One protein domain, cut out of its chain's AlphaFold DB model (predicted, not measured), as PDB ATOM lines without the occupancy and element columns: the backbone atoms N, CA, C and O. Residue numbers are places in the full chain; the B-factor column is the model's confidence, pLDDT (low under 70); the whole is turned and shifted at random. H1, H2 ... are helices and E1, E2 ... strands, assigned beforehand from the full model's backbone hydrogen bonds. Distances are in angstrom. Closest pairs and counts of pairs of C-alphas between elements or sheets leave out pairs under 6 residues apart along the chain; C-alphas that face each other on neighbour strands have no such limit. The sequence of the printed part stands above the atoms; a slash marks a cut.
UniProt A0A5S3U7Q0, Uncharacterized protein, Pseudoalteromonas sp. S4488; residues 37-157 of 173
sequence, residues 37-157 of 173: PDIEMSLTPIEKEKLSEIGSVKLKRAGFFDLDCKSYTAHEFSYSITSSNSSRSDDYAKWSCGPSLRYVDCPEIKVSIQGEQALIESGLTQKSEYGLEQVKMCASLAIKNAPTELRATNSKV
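What this domain is: This is residues 37 to 157 of the 173 residues of an uncharacterized protein of Pseudoalteromonas sp. S4488 (UniProt A0A5S3U7Q0). A single strongly twisted sheet of six strands curls round the long helix H2, and the shorter helix H1 packs on the same face. The last stretch, residues 146 to 157, runs on from H2 past the E4 edge of the sheet, where residues 151 to 152 pair antiparallel with residues 92 to 93. The printed part has 121 residues with two named helices and six named strands, in the order E1 H1 E2 E3 E4 E5 E6 H2; the sheet runs E1 E6 E5 E2 E3 E4, antiparallel throughout. The class is mixed, helices and strands, though under half of the residues are in named elements. The whole is compact, with a radius of gyration of the C-alphas of 13.9 A and spans of 40 by 32 by 23 A.

Where its parts are: E1, residues 39 to 42, begins at C-alpha 39 at (206.684, 251.100, 154.623). H1, residues 45 to 54, is 14.4 A long. E2, residues 56 to 61, measures 17.0 A and begins at C-alpha 56 at (209.124, 238.574, 161.870). E3 holds residues 79 to 83, 13.4 A, and E4 residues 95 to 97. E5, residues 109 to 114, is 15.2 A long, and E6, residues 117 to 121, 12.9 A. H2, residues 132 to 145, spans 20.0 A and ends at C-alpha 145 at (198.595, 238.926, 167.772).

How they stand to each other: E1 and E4 are the edge strands. E1 pairs with E6 through N 41 and O 118, 2.9 A. E5 and E6 form a hairpin, with N 112 and O 119 at 3.0 A. E5 and E2 are antiparallel neighbours, with N 59 and O 109 within hydrogen-bond range at 2.8 A. E2, E3 and E4 make a meander, each strand the antiparallel neighbour of the one before, with N 58 and O 82 at 2.8 A and N 81 and O 96 at 2.9 A. With E5 they form a Greek key, the first of four strands being the antiparallel neighbour of the fourth. H2 is on the sheet; its closest C-alphas to E2 are those of Ala 142 and Leu 59, 6.2 A. H1 is on the same face, at a height over the sheet of 8.3 A, only just over E5, where 3 of its 10 C-alphas fall; it runs across the strands, at 84 degrees to E5 on the local plane. The sheet E1 E6 E5 E2 E3 E4 and the helices H1 and H2 on one face of it make two layers, one of strands and one of helices. H1 and H2 touch at a steep tilt of 65 degrees, the same way; H2 does so with residues 140 to 144 alone, and the closest C-alphas are those of Glu 47 and Ile 143, 6.4 A. In H1 and H2 every O i to N i+4 pair is within hydrogen-bond range.

The domain as a whole: The C-alphas of Ser 42 and Lys 156 are the two farthest apart, 40.7 A. The printed part has no cut. The links E2 to E3, E3 to E4 and E4 to E5 are long. The mean pLDDT of the printed part is 90.7, and residue 65 is under 70.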
ATOM      1  N   PRO A  37     204.393 250.360 148.433       90.75
ATOM      2  CA  PRO A  37     205.838 250.283 148.588       90.75
ATOM      3  C   PRO A  37     206.159 249.728 149.978       90.75
ATOM      4  O   PRO A  37     205.282 249.668 150.842       90.75
ATOM      5  N   ASP A  38     207.416 249.385 150.226       93.94
ATOM      6  CA  ASP A  38     207.823 249.054 151.586       93.94
ATOM      7  C   ASP A  38     207.628 250.276 152.497       93.94
ATOM      8  O   ASP A  38     207.938 251.414 152.125       93.94
ATOM      9  N   ILE A  39     207.041 250.046 153.670       94.88
ATOM     10  CA  ILE A  39     206.684 251.100 154.623       94.88
ATOM     11  C   ILE A  39     207.478 250.898 155.903       94.88
ATOM     12  O   ILE A  39     207.429 249.832 156.512       94.88
ATOM     13  N   GLU A  40     208.134 251.958 156.356       96.12
ATOM     14  CA  GLU A  40     208.703 252.021 157.696       96.12
ATOM     15  C   GLU A  40     207.643 252.514 158.691       96.12
ATOM     16  O   GLU A  40     206.906 253.479 158.439       96.12
ATOM     17  N   MET A  41     207.558 251.857 159.847       95.62
ATOM     18  CA  MET A  41     206.753 252.327 160.972       95.62
ATOM     19  C   MET A  41     207.562 252.357 162.263       95.62
ATOM     20  O   MET A  41     208.345 251.452 162.561       95.62
ATOM     21  N   SER A  42     207.322 253.390 163.067       95.12
ATOM     22  CA  SER A  42     207.785 253.429 164.449       95.12
ATOM     23  C   SER A  42     207.086 252.342 165.261       95.12
ATOM     24  O   SER A  42     205.880 252.139 165.121       95.12
ATOM     25  N   LEU A  43     207.844 251.679 166.127       93.88
ATOM     26  CA  LEU A  43     207.335 250.659 167.037       93.88
ATOM     27  C   LEU A  43     207.167 251.239 168.437       93.88
ATOM     28  O   LEU A  43     208.008 252.003 168.915       93.88
ATOM     29  N   THR A  44     206.107 250.834 169.129       95.00
ATOM     30  CA  THR A  44     206.056 250.994 170.586       95.00
ATOM     31  C   THR A  44     207.098 250.082 171.251       95.00
ATOM     32  O   THR A  44     207.501 249.079 170.655       95.00
ATOM     33  N   PRO A  45     207.522 250.354 172.502       94.81
ATOM     34  CA  PRO A  45     208.476 249.490 173.202       94.81
ATOM     35  C   PRO A  45     208.031 248.022 173.274       94.81
ATOM     36  O   PRO A  45     208.841 247.126 173.054       94.81
ATOM     37  N   ILE A  46     206.732 247.786 173.494       94.81
ATOM     38  CA  ILE A  46     206.141 246.442 173.577       94.81
ATOM     39  C   ILE A  46     206.189 245.738 172.216       94.81
ATOM     40  O   ILE A  46     206.547 244.565 172.128       94.81
ATOM     41  N   GLU A  47     205.835 246.437 171.134       95.44
ATOM     42  CA  GLU A  47     205.907 245.858 169.788       95.44
ATOM     43  C   GLU A  47     207.348 245.585 169.373       95.44
ATOM     44  O   GLU A  47     207.610 244.561 168.748       95.44
ATOM     45  N   LYS A  48     208.280 246.470 169.741       95.12
ATOM     46  CA  LYS A  48     209.706 246.290 169.474       95.12
ATOM     47  C   LYS A  48     210.246 245.055 170.178       95.12
ATOM     48  O   LYS A  48     210.899 244.243 169.529       95.12
ATOM     49  N   GLU A  49     209.969 244.899 171.469       95.12
ATOM     50  CA  GLU A  49     210.382 243.726 172.245       95.12
ATOM     51  C   GLU A  49     209.841 242.444 171.610       95.12
ATOM     52  O   GLU A  49     210.610 241.554 171.242       95.12
ATOM     53  N   LYS A  50     208.528 242.400 171.357       94.94
ATOM     54  CA  LYS A  50     207.879 241.235 170.758       94.94
ATOM     55  C   LYS A  50     208.411 240.920 169.360       94.94
ATOM     56  O   LYS A  50     208.690 239.763 169.060       94.94
ATOM     57  N   LEU A  51     208.555 241.926 168.494       94.94
ATOM     58  CA  LEU A  51     209.063 241.733 167.136       94.94
ATOM     59  C   LEU A  51     210.547 241.338 167.131       94.94
ATOM     60  O   LEU A  51     210.951 240.573 166.263       94.94
ATOM     61  N   SER A  52     211.333 241.794 168.111       94.00
ATOM     62  CA  SER A  52     212.725 241.362 168.302       94.00
ATOM     63  C   SER A  52     212.810 239.894 168.717       94.00
ATOM     64  O   SER A  52     213.663 239.170 168.212       94.00
ATOM     65  N   GLU A  53     211.908 239.436 169.590       93.81
ATOM     66  CA  GLU A  53     211.841 238.035 170.022       93.81
ATOM     67  C   GLU A  53     211.445 237.103 168.868       93.81
ATOM     68  O   GLU A  53     212.079 236.073 168.629       93.81
ATOM     69  N   ILE A  54     210.392 237.457 168.124       94.31
ATOM     70  CA  ILE A  54     209.879 236.597 167.050       94.31
ATOM     71  C   ILE A  54     210.598 236.813 165.715       94.31
ATOM     72  O   ILE A  54     210.428 235.994 164.816       94.31
ATOM     73  N   GLY A  55     211.352 237.899 165.549       93.62
ATOM     74  CA  GLY A  55     212.070 238.315 164.338       93.62
ATOM     75  C   GLY A  55     211.181 238.850 163.206       93.62
ATOM     76  O   GLY A  55     211.470 239.887 162.609       93.62
ATOM     77  N   SER A  56     210.095 238.145 162.882       96.31
ATOM     78  CA  SER A  56     209.124 238.574 161.870       96.31
ATOM     79  C   SER A  56     207.733 238.007 162.116       96.31
ATOM     80  O   SER A  56     207.572 236.959 162.749       96.31
ATOM     81  N   VAL A  57     206.733 238.681 161.554       97.25
ATOM     82  CA  VAL A  57     205.352 238.212 161.465       97.25
ATOM     83  C   VAL A  57     204.852 238.340 160.030       97.25
ATOM     84  O   VAL A  57     205.146 239.313 159.343       97.25
ATOM     85  N   LYS A  58     204.096 237.350 159.562       96.94
ATOM     86  CA  LYS A  58     203.372 237.390 158.291       96.94
ATOM     87  C   LYS A  58     201.884 237.284 158.578       96.94
ATOM     88  O   LYS A  58     201.452 236.350 159.256       96.94
ATOM     89  N   LEU A  59     201.123 238.219 158.031       95.31
ATOM     90  CA  LEU A  59     199.672 238.210 158.008       95.31
ATOM     91  C   LEU A  59     199.216 237.858 156.596       95.31
ATOM     92  O   LEU A  59     199.605 238.521 155.634       95.31
ATOM     93  N   LYS A  60     198.384 236.828 156.476       93.50
ATOM     94  CA  LYS A  60     197.784 236.416 155.207       93.50
ATOM     95  C   LYS A  60     196.283 236.288 155.356       93.50
ATOM     96  O   LYS A  60     195.808 235.858 156.410       93.50
ATOM     97  N   ARG A  61     195.530 236.602 154.299       90.62
ATOM     98  CA  ARG A  61     194.114 236.223 154.258       90.62
ATOM     99  C   ARG A  61     194.017 234.701 154.278       90.62
ATOM    100  O   ARG A  61     194.800 234.016 153.624       90.62
ATOM    101  N   ALA A  62     193.091 234.171 155.065       87.88
ATOM    102  CA  ALA A  62     192.868 232.737 155.126       87.88
ATOM    103  C   ALA A  62     192.301 232.273 153.780       87.88
ATOM    104  O   ALA A  62     191.267 232.770 153.324       87.88
ATOM    105  N   GLY A  63     192.999 231.340 153.140       80.25
ATOM    106  CA  GLY A  63     192.544 230.747 151.893       80.25
ATOM    107  C   GLY A  63     191.438 229.719 152.124       80.25
ATOM    108  O   GLY A  63     191.116 229.342 153.249       80.25
ATOM    109  N   PHE A  64     190.894 229.181 151.031       71.06
ATOM    110  CA  PHE A  64     189.913 228.092 151.090       71.06
ATOM    111  C   PHE A  64     190.420 226.866 151.877       71.06
ATOM    112  O   PHE A  64     189.636 226.208 152.556       71.06
ATOM    113  N   PHE A  65     191.724 226.587 151.802       68.81
ATOM    114  CA  PHE A  65     192.368 225.458 152.475       68.81
ATOM    115  C   PHE A  65     192.722 225.726 153.949       68.81
ATOM    116  O   PHE A  65     193.074 224.792 154.663       68.81
ATOM    117  N   ASP A  66     192.578 226.962 154.434       76.56
ATOM    118  CA  ASP A  66     192.801 227.326 155.839       76.56
ATOM    119  C   ASP A  66     191.502 227.209 156.645       76.56
ATOM    120  O   ASP A  66     191.015 228.182 157.223       76.56
ATOM    121  N   LEU A  67     190.919 226.005 156.664       73.31
ATOM    122  CA  LEU A  67     189.600 225.749 157.259       73.31
ATOM    123  C   LEU A  67     189.488 226.229 158.713       73.31
ATOM    124  O   LEU A  67     188.450 226.770 159.083       73.31
ATOM    125  N   ASP A  68     190.559 226.098 159.499       81.25
ATOM    126  CA  ASP A  68     190.585 226.505 160.911       81.25
ATOM    127  C   ASP A  68     190.424 228.017 161.105       81.25
ATOM    128  O   ASP A  68     189.931 228.465 162.138       81.25
ATOM    129  N   CYS A  69     190.848 228.814 160.120       87.25
ATOM    130  CA  CYS A  69     190.829 230.274 160.201       87.25
ATOM    131  C   CYS A  69     189.724 230.914 159.373       87.25
ATOM    132  O   CYS A  69     189.628 232.140 159.342       87.25
ATOM    133  N   LYS A  70     188.903 230.102 158.706       84.88
ATOM    134  CA  LYS A  70     187.808 230.552 157.858       84.88
ATOM    135  C   LYS A  70     186.621 231.021 158.704       84.88
ATOM    136  O   LYS A  70     186.112 230.277 159.538       84.88
ATOM    137  N   SER A  71     186.144 232.232 158.443       82.94
ATOM    138  CA  SER A  71     184.866 232.743 158.934       82.94
ATOM    139  C   SER A  71     183.759 232.446 157.923       82.94
ATOM    140  O   SER A  71     183.956 232.510 156.708       82.94
ATOM    141  N   TYR A  72     182.585 232.104 158.450       81.44
ATOM    142  CA  TYR A  72     181.361 231.838 157.691       81.44
ATOM    143  C   TYR A  72     180.319 232.949 157.877       81.44
ATOM    144  O   TYR A  72     179.229 232.877 157.311       81.44
ATOM    145  N   THR A  73     180.647 233.972 158.666       84.88
ATOM    146  CA  THR A  73     179.770 235.108 158.942       84.88
ATOM    147  C   THR A  73     179.950 236.171 157.863       84.88
ATOM    148  O   THR A  73     181.073 236.511 157.489       84.88
ATOM    149  N   ALA A  74     178.843 236.731 157.370       80.50
ATOM    150  CA  ALA A  74     178.896 237.857 156.443       80.50
ATOM    151  C   ALA A  74     179.641 239.047 157.078       80.50
ATOM    152  O   ALA A  74     179.453 239.339 158.257       80.50
ATOM    153  N   HIS A  75     180.454 239.744 156.279       80.69
ATOM    154  CA  HIS A  75     181.268 240.899 156.693       80.69
ATOM    155  C   HIS A  75     182.425 240.600 157.663       80.69
ATOM    156  O   HIS A  75     183.062 241.537 158.139       80.69
ATOM    157  N   GLU A  76     182.735 239.328 157.926       87.56
ATOM    158  CA  GLU A  76     183.950 238.951 158.645       87.56
ATOM    159  C   GLU A  76     185.080 238.562 157.691       87.56
ATOM    160  O   GLU A  76     184.903 237.817 156.725       87.56
ATOM    161  N   PHE A  77     186.274 239.042 158.007       88.19
ATOM    162  CA  PHE A  77     187.510 238.656 157.355       88.19
ATOM    163  C   PHE A  77     188.188 237.516 158.106       88.19
ATOM    164  O   PHE A  77     188.052 237.339 159.315       88.19
ATOM    165  N   SER A  78     188.935 236.722 157.356       91.00
ATOM    166  CA  SER A  78     189.616 235.532 157.846       91.00
ATOM    167  C   SER A  78     191.100 235.687 157.597       91.00
ATOM    168  O   SER A  78     191.498 236.006 156.477       91.00
ATOM    169  N   TYR A  79     191.913 235.455 158.624       93.12
ATOM    170  CA  TYR A  79     193.359 235.623 158.538       93.12
ATOM    171  C   TYR A  79     194.102 234.491 159.222       93.12
ATOM    172  O   TYR A  79     193.693 234.018 160.286       93.12
ATOM    173  N   SER A  80     195.244 234.139 158.640       93.25
ATOM    174  CA  SER A  80     196.281 233.365 159.303       93.25
ATOM    175  C   SER A  80     197.469 234.268 159.631       93.25
ATOM    176  O   SER A  80     197.882 235.115 158.833       93.25
ATOM    177  N   ILE A  81     198.006 234.094 160.834       94.81
ATOM    178  CA  ILE A  81     199.197 234.789 161.310       94.81
ATOM    179  C   ILE A  81     200.278 233.739 161.522       94.81
ATOM    180  O   ILE A  81     200.030 232.716 162.158       94.81
ATOM    181  N   THR A  82     201.475 233.992 160.999       95.56
ATOM    182  CA  THR A  82     202.666 233.165 161.244       95.56
ATOM    183  C   THR A  82     203.812 234.036 161.729       95.56
ATOM    184  O   THR A  82     203.914 235.193 161.326       95.56
ATOM    185  N   SER A  83     204.670 233.512 162.599       96.62
ATOM    186  CA  SER A  83     205.819 234.253 163.136       96.62
ATOM    187  C   SER A  83     207.122 233.461 163.035       96.62
ATOM    188  O   SER A  83     207.125 232.278 162.675       96.62
ATOM    189  N   SER A  84     208.253 234.118 163.316       94.12
ATOM    190  CA  SER A  84     209.592 233.508 163.285       94.12
ATOM    191  C   SER A  84     209.920 232.814 161.968       94.12
ATOM    192  O   SER A  84     210.572 231.776 161.954       94.12
ATOM    193  N   ASN A  85     209.448 233.385 160.855       90.12
ATOM    194  CA  ASN A  85     209.569 232.822 159.508       90.12
ATOM    195  C   ASN A  85     209.019 231.393 159.329       90.12
ATOM    196  O   ASN A  85     209.233 230.812 158.267       90.12
ATOM    197  N   SER A  86     208.277 230.856 160.303       91.56
ATOM    198  CA  SER A  86     207.622 229.552 160.180       91.56
ATOM    199  C   SER A  86     206.518 229.575 159.121       91.56
ATOM    200  O   SER A  86     205.973 230.636 158.790       91.56
ATOM    201  N   SER A  87     206.196 228.408 158.568       88.56
ATOM    202  CA  SER A  87     205.194 228.266 157.517       88.56
ATOM    203  C   SER A  87     204.122 227.257 157.901       88.56
ATOM    204  O   SER A  87     204.407 226.194 158.435       88.56
ATOM    205  N   ARG A  88     202.864 227.528 157.529       84.69
ATOM    206  CA  ARG A  88     201.764 226.553 157.667       84.69
ATOM    207  C   ARG A  88     201.970 225.276 156.836       84.69
ATOM    208  O   ARG A  88     201.232 224.320 157.023       84.69
ATOM    209  N   SER A  89     202.939 225.266 155.919       86.62
ATOM    210  CA  SER A  89     203.354 224.066 155.182       86.62
ATOM    211  C   SER A  89     204.254 223.127 155.987       86.62
ATOM    212  O   SER A  89     204.394 221.970 155.603       86.62
ATOM    213  N   ASP A  90     204.890 223.622 157.049       87.31
ATOM    214  CA  ASP A  90     205.779 222.837 157.909       87.31
ATOM    215  C   ASP A  90     204.937 221.986 158.861       87.31
ATOM    216  O   ASP A  90     203.812 222.369 159.149       87.31
ATOM    217  N   ASP A  91     205.447 220.879 159.410       88.88
ATOM    218  CA  ASP A  91     204.672 220.053 160.361       88.88
ATOM    219  C   ASP A  91     204.272 220.827 161.630       88.88
ATOM    220  O   ASP A  91     203.181 220.634 162.176       88.88
ATOM    221  N   TYR A  92     205.142 221.745 162.059       90.50
ATOM    222  CA  TYR A  92     204.922 222.659 163.171       90.50
ATOM    223  C   TYR A  92     205.291 224.078 162.770       90.50
ATOM    224  O   TYR A  92     206.351 224.321 162.199       90.50
ATOM    225  N   ALA A  93     204.449 225.029 163.153       93.75
ATOM    226  CA  ALA A  93     204.698 226.442 162.943       93.75
ATOM    227  C   ALA A  93     204.209 227.255 164.132       93.75
ATOM    228  O   ALA A  93     203.309 226.841 164.865       93.75
ATOM    229  N   LYS A  94     204.769 228.447 164.308       95.12
ATOM    230  CA  LYS A  94     204.181 229.437 165.201       95.12
ATOM    231  C   LYS A  94     203.058 230.105 164.435       95.12
ATOM    232  O   LYS A  94     203.300 231.039 163.669       95.12
ATOM    233  N   TRP A  95     201.845 229.581 164.587       93.06
ATOM    234  CA  TRP A  95     200.691 230.043 163.825       93.06
ATOM    235  C   TRP A  95     199.436 230.206 164.685       93.06
ATOM    236  O   TRP A  95     199.240 229.523 165.692       93.06
ATOM    237  N   SER A  96     198.573 231.125 164.271       92.12
ATOM    238  CA  SER A  96     197.241 231.316 164.839       92.12
ATOM    239  C   SER A  96     196.278 231.818 163.769       92.12
ATOM    240  O   SER A  96     196.682 232.400 162.757       92.12
ATOM    241  N   CYS A  97     194.986 231.602 163.991       89.50
ATOM    242  CA  CYS A  97     193.980 232.422 163.332       89.50
ATOM    243  C   CYS A  97     194.008 233.798 163.993       89.50
ATOM    244  O   CYS A  97     194.272 233.889 165.191       89.50
ATOM    245  N   GLY A  98     193.787 234.866 163.233       84.69
ATOM    246  CA  GLY A  98     193.765 236.228 163.767       84.69
ATOM    247  C   GLY A  98     192.345 236.691 164.106       84.69
ATOM    248  O   GLY A  98     191.837 237.546 163.385       84.69
ATOM    249  N   PRO A  99     191.661 236.187 165.159       76.44
ATOM    250  CA  PRO A  99     190.258 236.523 165.413       76.44
ATOM    251  C   PRO A  99     190.062 238.015 165.689       76.44
ATOM    252  O   PRO A  99     189.023 238.574 165.354       76.44
ATOM    253  N   SER A 100     191.076 238.682 166.248       81.75
ATOM    254  CA  SER A 100     191.072 240.126 166.502       81.75
ATOM    255  C   SER A 100     191.119 240.976 165.228       81.75
ATOM    256  O   SER A 100     190.900 242.179 165.305       81.75
ATOM    257  N   LEU A 101     191.393 240.368 164.070       87.44
ATOM    258  CA  LEU A 101     191.447 241.035 162.769       87.44
ATOM    259  C   LEU A 101     190.152 240.855 161.964       87.44
ATOM    260  O   LEU A 101     190.032 241.419 160.886       87.44
ATOM    261  N   ARG A 102     189.153 240.114 162.465       85.88
ATOM    262  CA  ARG A 102     187.964 239.737 161.674       85.88
ATOM    263  C   ARG A 102     187.092 240.900 161.184       85.88
ATOM    264  O   ARG A 102     186.336 240.711 160.245       85.88
ATOM    265  N   TYR A 103     187.199 242.088 161.779       87.62
ATOM    266  CA  TYR A 103     186.494 243.304 161.327       87.62
ATOM    267  C   TYR A 103     187.435 244.352 160.730       87.62
ATOM    268  O   TYR A 103     187.030 245.487 160.489       87.62
ATOM    269  N   VAL A 104     188.700 243.989 160.529       90.44
ATOM    270  CA  VAL A 104     189.715 244.871 159.970       90.44
ATOM    271  C   VAL A 104     190.115 244.318 158.618       90.44
ATOM    272  O   VAL A 104     190.583 243.184 158.497       90.44
ATOM    273  N   ASP A 105     189.909 245.125 157.587       92.25
ATOM    274  CA  ASP A 105     190.334 244.762 156.249       92.25
ATOM    275  C   ASP A 105     191.833 245.032 156.105       92.25
ATOM    276  O   ASP A 105     192.271 246.180 156.176       92.25
ATOM    277  N   CYS A 106     192.629 243.977 155.975       93.19
ATOM    278  CA  CYS A 106     194.079 244.038 155.973       93.19
ATOM    279  C   CYS A 106     194.642 243.449 154.681       93.19
ATOM    280  O   CYS A 106     194.192 242.382 154.241       93.19
ATOM    281  N   PRO A 107     195.664 244.097 154.103       94.69
ATOM    282  CA  PRO A 107     196.437 243.489 153.039       94.69
ATOM    283  C   PRO A 107     197.282 242.335 153.586       94.69
ATOM    284  O   PRO A 107     197.504 242.212 154.796       94.69
ATOM    285  N   GLU A 108     197.776 241.489 152.686       94.44
ATOM    286  CA  GLU A 108     198.830 240.548 153.056       94.44
ATOM    287  C   GLU A 108     200.112 241.329 153.323       94.44
ATOM    288  O   GLU A 108     200.550 242.115 152.485       94.44
ATOM    289  N   ILE A 109     200.703 241.121 154.497       96.56
ATOM    290  CA  ILE A 109     201.900 241.847 154.915       96.56
ATOM    291  C   ILE A 109     202.890 240.920 155.598       96.56
ATOM    292  O   ILE A 109     202.523 239.978 156.306       96.56
ATOM    293  N   LYS A 110     204.169 241.233 155.434       97.50
ATOM    294  CA  LYS A 110     205.251 240.745 156.277       97.50
ATOM    295  C   LYS A 110     205.832 241.933 157.024       97.50
ATOM    296  O   LYS A 110     206.127 242.956 156.424       97.50
ATOM    297  N   VAL A 111     205.978 241.786 158.332       97.75
ATOM    298  CA  VAL A 111     206.578 242.797 159.193       97.75
ATOM    299  C   VAL A 111     207.832 242.209 159.814       97.75
ATOM    300  O   VAL A 111     207.795 241.120 160.393       97.75
ATOM    301  N   SER A 112     208.946 242.915 159.680       97.12
ATOM    302  CA  SER A 112     210.240 242.535 160.252       97.12
ATOM    303  C   SER A 112     210.914 243.736 160.889       97.12
ATOM    304  O   SER A 112     210.665 244.873 160.496       97.12
ATOM    305  N   ILE A 113     211.776 243.488 161.871       93.81
ATOM    306  CA  ILE A 113     212.548 244.556 162.500       93.81
ATOM    307  C   ILE A 113     213.694 245.017 161.588       93.81
ATOM    308  O   ILE A 113     214.423 244.198 161.026       93.81
ATOM    309  N   GLN A 114     213.858 246.331 161.453       89.94
ATOM    310  CA  GLN A 114     214.960 246.974 160.743       89.94
ATOM    311  C   GLN A 114     215.517 248.099 161.625       89.94
ATOM    312  O   GLN A 114     215.010 249.219 161.656       89.94
ATOM    313  N   GLY A 115     216.552 247.774 162.400       84.19
ATOM    314  CA  GLY A 115     217.083 248.682 163.415       84.19
ATOM    315  C   GLY A 115     216.043 248.988 164.495       84.19
ATOM    316  O   GLY A 115     215.610 248.095 165.218       84.19
ATOM    317  N   GLU A 116     215.647 250.256 164.598       85.44
ATOM    318  CA  GLU A 116     214.680 250.752 165.592       85.44
ATOM    319  C   GLU A 116     213.230 250.786 165.077       85.44
ATOM    320  O   GLU A 116     212.309 251.115 165.825       85.44
ATOM    321  N   GLN A 117     213.016 250.456 163.804       93.38
ATOM    322  CA  GLN A 117     211.721 250.529 163.133       93.38
ATOM    323  C   GLN A 117     211.270 249.147 162.659       93.38
ATOM    324  O   GLN A 117     212.049 248.192 162.606       93.38
ATOM    325  N   ALA A 118     209.994 249.039 162.305       95.69
ATOM    326  CA  ALA A 118     209.486 247.908 161.546       95.69
ATOM    327  C   ALA A 118     209.440 248.247 160.058       95.69
ATOM    328  O   ALA A 118     208.930 249.298 159.672       95.69
ATOM    329  N   LEU A 119     209.914 247.307 159.246       97.75
ATOM    330  CA  LEU A 119     209.726 247.273 157.806       97.75
ATOM    331  C   LEU A 119     208.477 246.447 157.491       97.75
ATOM    332  O   LEU A 119     208.386 245.289 157.907       97.75
ATOM    333  N   ILE A 120     207.532 247.039 156.766       97.75
ATOM    334  CA  ILE A 120     206.300 246.399 156.303       97.75
ATOM    335  C   ILE A 120     206.409 246.160 154.796       97.75
ATOM    336  O   ILE A 120     206.391 247.104 154.008       97.75
ATOM    337  N   GLU A 121     206.444 244.893 154.405       96.38
ATOM    338  CA  GLU A 121     206.439 244.438 153.016       96.38
ATOM    339  C   GLU A 121     205.019 243.972 152.656       96.38
ATOM    340  O   GLU A 121     204.509 243.026 153.258       96.38
ATOM    341  N   SER A 122     204.375 244.609 151.673       92.81
ATOM    342  CA  SER A 122     203.003 244.264 151.225       92.81
ATOM    343  C   SER A 122     202.963 243.551 149.862       92.81
ATOM    344  O   SER A 122     201.900 243.328 149.284       92.81
ATOM    345  N   GLY A 123     204.128 243.205 149.304       87.25
ATOM    346  CA  GLY A 123     204.239 242.487 148.034       87.25
ATOM    347  C   GLY A 123     203.556 243.205 146.863       87.25
ATOM    348  O   GLY A 123     203.862 244.353 146.553       87.25
ATOM    349  N   LEU A 124     202.649 242.498 146.178       86.50
ATOM    350  CA  LEU A 124     201.937 242.994 144.991       86.50
ATOM    351  C   LEU A 124     200.567 243.616 145.307       86.50
ATOM    352  O   LEU A 124     199.793 243.875 144.386       86.50
ATOM    353  N   THR A 125     200.237 243.851 146.579       89.44
ATOM    354  CA  THR A 125     198.956 244.467 146.940       89.44
ATOM    355  C   THR A 125     198.862 245.900 146.421       89.44
ATOM    356  O   THR A 125     199.800 246.676 146.586       89.44
ATOM    357  N   GLN A 126     197.737 246.267 145.801       89.62
ATOM    358  CA  GLN A 126     197.557 247.558 145.134       89.62
ATOM    359  C   GLN A 126     197.365 248.711 146.131       89.62
ATOM    360  O   GLN A 126     196.565 248.624 147.062       89.62
ATOM    361  N   LYS A 127     198.023 249.850 145.880       88.44
ATOM    362  CA  LYS A 127     197.869 251.090 146.670       88.44
ATOM    363  C   LYS A 127     196.443 251.640 146.673       88.44
ATOM    364  O   LYS A 127     196.075 252.367 147.585       88.44
ATOM    365  N   SER A 128     195.660 251.343 145.637       88.62
ATOM    366  CA  SER A 128     194.273 251.802 145.521       88.62
ATOM    367  C   SER A 128     193.320 251.103 146.488       88.62
ATOM    368  O   SER A 128     192.216 251.597 146.691       88.62
ATOM    369  N   GLU A 129     193.715 249.959 147.049       89.88
ATOM    370  CA  GLU A 129     192.855 249.140 147.909       89.88
ATOM    371  C   GLU A 129     193.003 249.484 149.398       89.88
ATOM    372  O   GLU A 129     192.040 249.347 150.144       89.88
ATOM    373  N   TYR A 130     194.181 249.956 149.832       92.94
ATOM    374  CA  TYR A 130     194.473 250.197 151.249       92.94
ATOM    375  C   TYR A 130     195.216 251.514 151.461       92.94
ATOM    376  O   TYR A 130     196.193 251.823 150.777       92.94
ATOM    377  N   GLY A 131     194.786 252.276 152.469       91.44
ATOM    378  CA  GLY A 131     195.483 253.489 152.901       91.44
ATOM    379  C   GLY A 131     196.709 253.190 153.772       91.44
ATOM    380  O   GLY A 131     196.761 252.175 154.463       91.44
ATOM    381  N   LEU A 132     197.677 254.114 153.817       93.56
ATOM    382  CA  LEU A 132     198.899 253.974 154.626       93.56
ATOM    383  C   LEU A 132     198.612 253.671 156.107       93.56
ATOM    384  O   LEU A 132     199.202 252.760 156.685       93.56
ATOM    385  N   GLU A 133     197.692 254.417 156.720       94.31
ATOM    386  CA  GLU A 133     197.343 254.239 158.135       94.31
ATOM    387  C   GLU A 133     196.660 252.891 158.398       94.31
ATOM    388  O   GLU A 133     196.892 252.265 159.430       94.31
ATOM    389  N   GLN A 134     195.888 252.388 157.432       94.31
ATOM    390  CA  GLN A 134     195.294 251.053 157.499       94.31
ATOM    391  C   GLN A 134     196.378 249.970 157.468       94.31
ATOM    392  O   GLN A 134     196.347 249.058 158.290       94.31
ATOM    393  N   VAL A 135     197.377 250.101 156.588       95.62
ATOM    394  CA  VAL A 135     198.519 249.171 156.513       95.62
ATOM    395  C   VAL A 135     199.302 249.155 157.829       95.62
ATOM    396  O   VAL A 135     199.576 248.083 158.370       95.62
ATOM    397  N   LYS A 136     199.610 250.329 158.394       96.25
ATOM    398  CA  LYS A 136     200.313 250.444 159.685       96.25
ATOM    399  C   LYS A 136     199.505 249.867 160.847       96.25
ATOM    400  O   LYS A 136     200.057 249.159 161.687       96.25
ATOM    401  N   MET A 137     198.195 250.115 160.880       95.62
ATOM    402  CA  MET A 137     197.297 249.515 161.868       95.62
ATOM    403  C   MET A 137     197.298 247.984 161.757       95.62
ATOM    404  O   MET A 137     197.428 247.295 162.769       95.62
ATOM    405  N   CYS A 138     197.208 247.441 160.542       95.69
ATOM    406  CA  CYS A 138     197.289 246.001 160.300       95.69
ATOM    407  C   CYS A 138     198.632 245.414 160.747       95.69
ATOM    408  O   CYS A 138     198.648 244.348 161.359       95.69
ATOM    409  N   ALA A 139     199.745 246.116 160.518       96.38
ATOM    410  CA  ALA A 139     201.065 245.705 160.989       96.38
ATOM    411  C   ALA A 139     201.151 245.662 162.523       96.38
ATOM    412  O   ALA A 139     201.557 244.641 163.079       96.38
ATOM    413  N   SER A 140     200.685 246.707 163.212       96.00
ATOM    414  CA  SER A 140     200.604 246.737 164.681       96.00
ATOM    415  C   SER A 140     199.758 245.579 165.227       96.00
ATOM    416  O   SER A 140     200.188 244.831 166.112       96.00
ATOM    417  N   LEU A 141     198.574 245.351 164.647       95.75
ATOM    418  CA  LEU A 141     197.702 244.247 165.045       95.75
ATOM    419  C   LEU A 141     198.324 242.875 164.750       95.75
ATOM    420  O   LEU A 141     198.164 241.961 165.562       95.75
ATOM    421  N   ALA A 142     199.047 242.722 163.639       95.94
ATOM    422  CA  ALA A 142     199.766 241.495 163.315       95.94
ATOM    423  C   ALA A 142     200.859 241.208 164.351       95.94
ATOM    424  O   ALA A 142     200.891 240.103 164.889       95.94
ATOM    425  N   ILE A 143     201.693 242.194 164.707       95.81
ATOM    426  CA  ILE A 143     202.724 242.051 165.751       95.81
ATOM    427  C   ILE A 143     202.072 241.676 167.083       95.81
ATOM    428  O   ILE A 143     202.445 240.682 167.712       95.81
ATOM    429  N   LYS A 144     201.046 242.428 167.500       95.06
ATOM    430  CA  LYS A 144     200.339 242.204 168.766       95.06
ATOM    431  C   LYS A 144     199.784 240.785 168.872       95.06
ATOM    432  O   LYS A 144     199.919 240.166 169.925       95.06
ATOM    433  N   ASN A 145     199.224 240.249 167.792       94.12
ATOM    434  CA  ASN A 145     198.595 238.926 167.772       94.12
ATOM    435  C   ASN A 145     199.510 237.810 167.249       94.12
ATOM    436  O   ASN A 145     199.066 236.668 167.126       94.12
ATOM    437  N   ALA A 146     200.781 238.113 166.967       95.00
ATOM    438  CA  ALA A 146     201.725 237.118 166.490       95.00
ATOM    439  C   ALA A 146     201.905 236.007 167.542       95.00
ATOM    440  O   ALA A 146     202.136 236.317 168.719       95.00
ATOM    441  N   PRO A 147     201.794 234.731 167.143       94.19
ATOM    442  CA  PRO A 147     201.993 233.596 168.037       94.19
ATOM    443  C   PRO A 147     203.472 233.452 168.403       94.19
ATOM    444  O   PRO A 147     204.350 233.741 167.593       94.19
ATOM    445  N   THR A 148     203.762 232.975 169.607       93.44
ATOM    446  CA  THR A 148     205.131 232.662 170.064       93.44
ATOM    447  C   THR A 148     205.362 231.156 170.202       93.44
ATOM    448  O   THR A 148     206.491 230.687 170.060       93.44
ATOM    449  N   GLU A 149     204.290 230.391 170.398       92.62
ATOM    450  CA  GLU A 149     204.302 228.941 170.589       92.62
ATOM    451  C   GLU A 149     204.237 228.179 169.263       92.62
ATOM    452  O   GLU A 149     203.478 228.539 168.360       92.62
ATOM    453  N   LEU A 150     204.994 227.084 169.170       92.25
ATOM    454  CA  LEU A 150     204.911 226.122 168.072       92.25
ATOM    455  C   LEU A 150     203.641 225.276 168.196       92.25
ATOM    456  O   LEU A 150     203.342 224.735 169.257       92.25
ATOM    457  N   ARG A 151     202.912 225.135 167.091       90.44
ATOM    458  CA  ARG A 151     201.684 224.342 166.986       90.44
ATOM    459  C   ARG A 151     201.734 223.488 165.732       90.44
ATOM    460  O   ARG A 151     202.261 223.923 164.709       90.44
ATOM    461  N   ALA A 152     201.166 222.290 165.806       89.00
ATOM    462  CA  ALA A 152     200.993 221.448 164.631       89.00
ATOM    463  C   ALA A 152     200.124 222.169 163.588       89.00
ATOM    464  O   ALA A 152     199.193 222.899 163.940       89.00
ATOM    465  N   THR A 153     200.439 222.004 162.310       86.00
ATOM    466  CA  THR A 153     199.782 222.740 161.211       86.00
ATOM    467  C   THR A 153     198.745 221.916 160.460       86.00
ATOM    468  O   THR A 153     197.905 222.480 159.762       86.00
ATOM    469  N   ASN A 154     198.802 220.587 160.577       82.12
ATOM    470  CA  ASN A 154     197.950 219.683 159.823       82.12
ATOM    471  C   ASN A 154     197.408 218.536 160.686       82.12
ATOM    472  O   ASN A 154     197.995 218.121 161.687       82.12
ATOM    473  N   SER A 155     196.269 217.995 160.256       79.94
ATOM    474  CA  SER A 155     195.540 216.951 160.979       79.94
ATOM    475  C   SER A 155     196.309 215.635 161.098       79.94
ATOM    476  O   SER A 155     196.062 214.882 162.035       79.94
ATOM    477  N   LYS A 156     197.249 215.352 160.188       81.62
ATOM    478  CA  LYS A 156     198.082 214.146 160.247       81.62
ATOM    479  C   LYS A 156     199.055 214.218 161.423       81.62
ATOM    480  O   LYS A 156     199.124 213.268 162.196       81.62
ATOM    481  N   VAL A 157     199.749 215.345 161.587       81.56
ATOM    482  CA  VAL A 157     200.661 215.586 162.716       81.56
ATOM    483  C   VAL A 157     199.880 215.608 164.029       81.56
ATOM    484  O   VAL A 157     200.276 214.948 164.983       81.56
TER     485      VAL A 157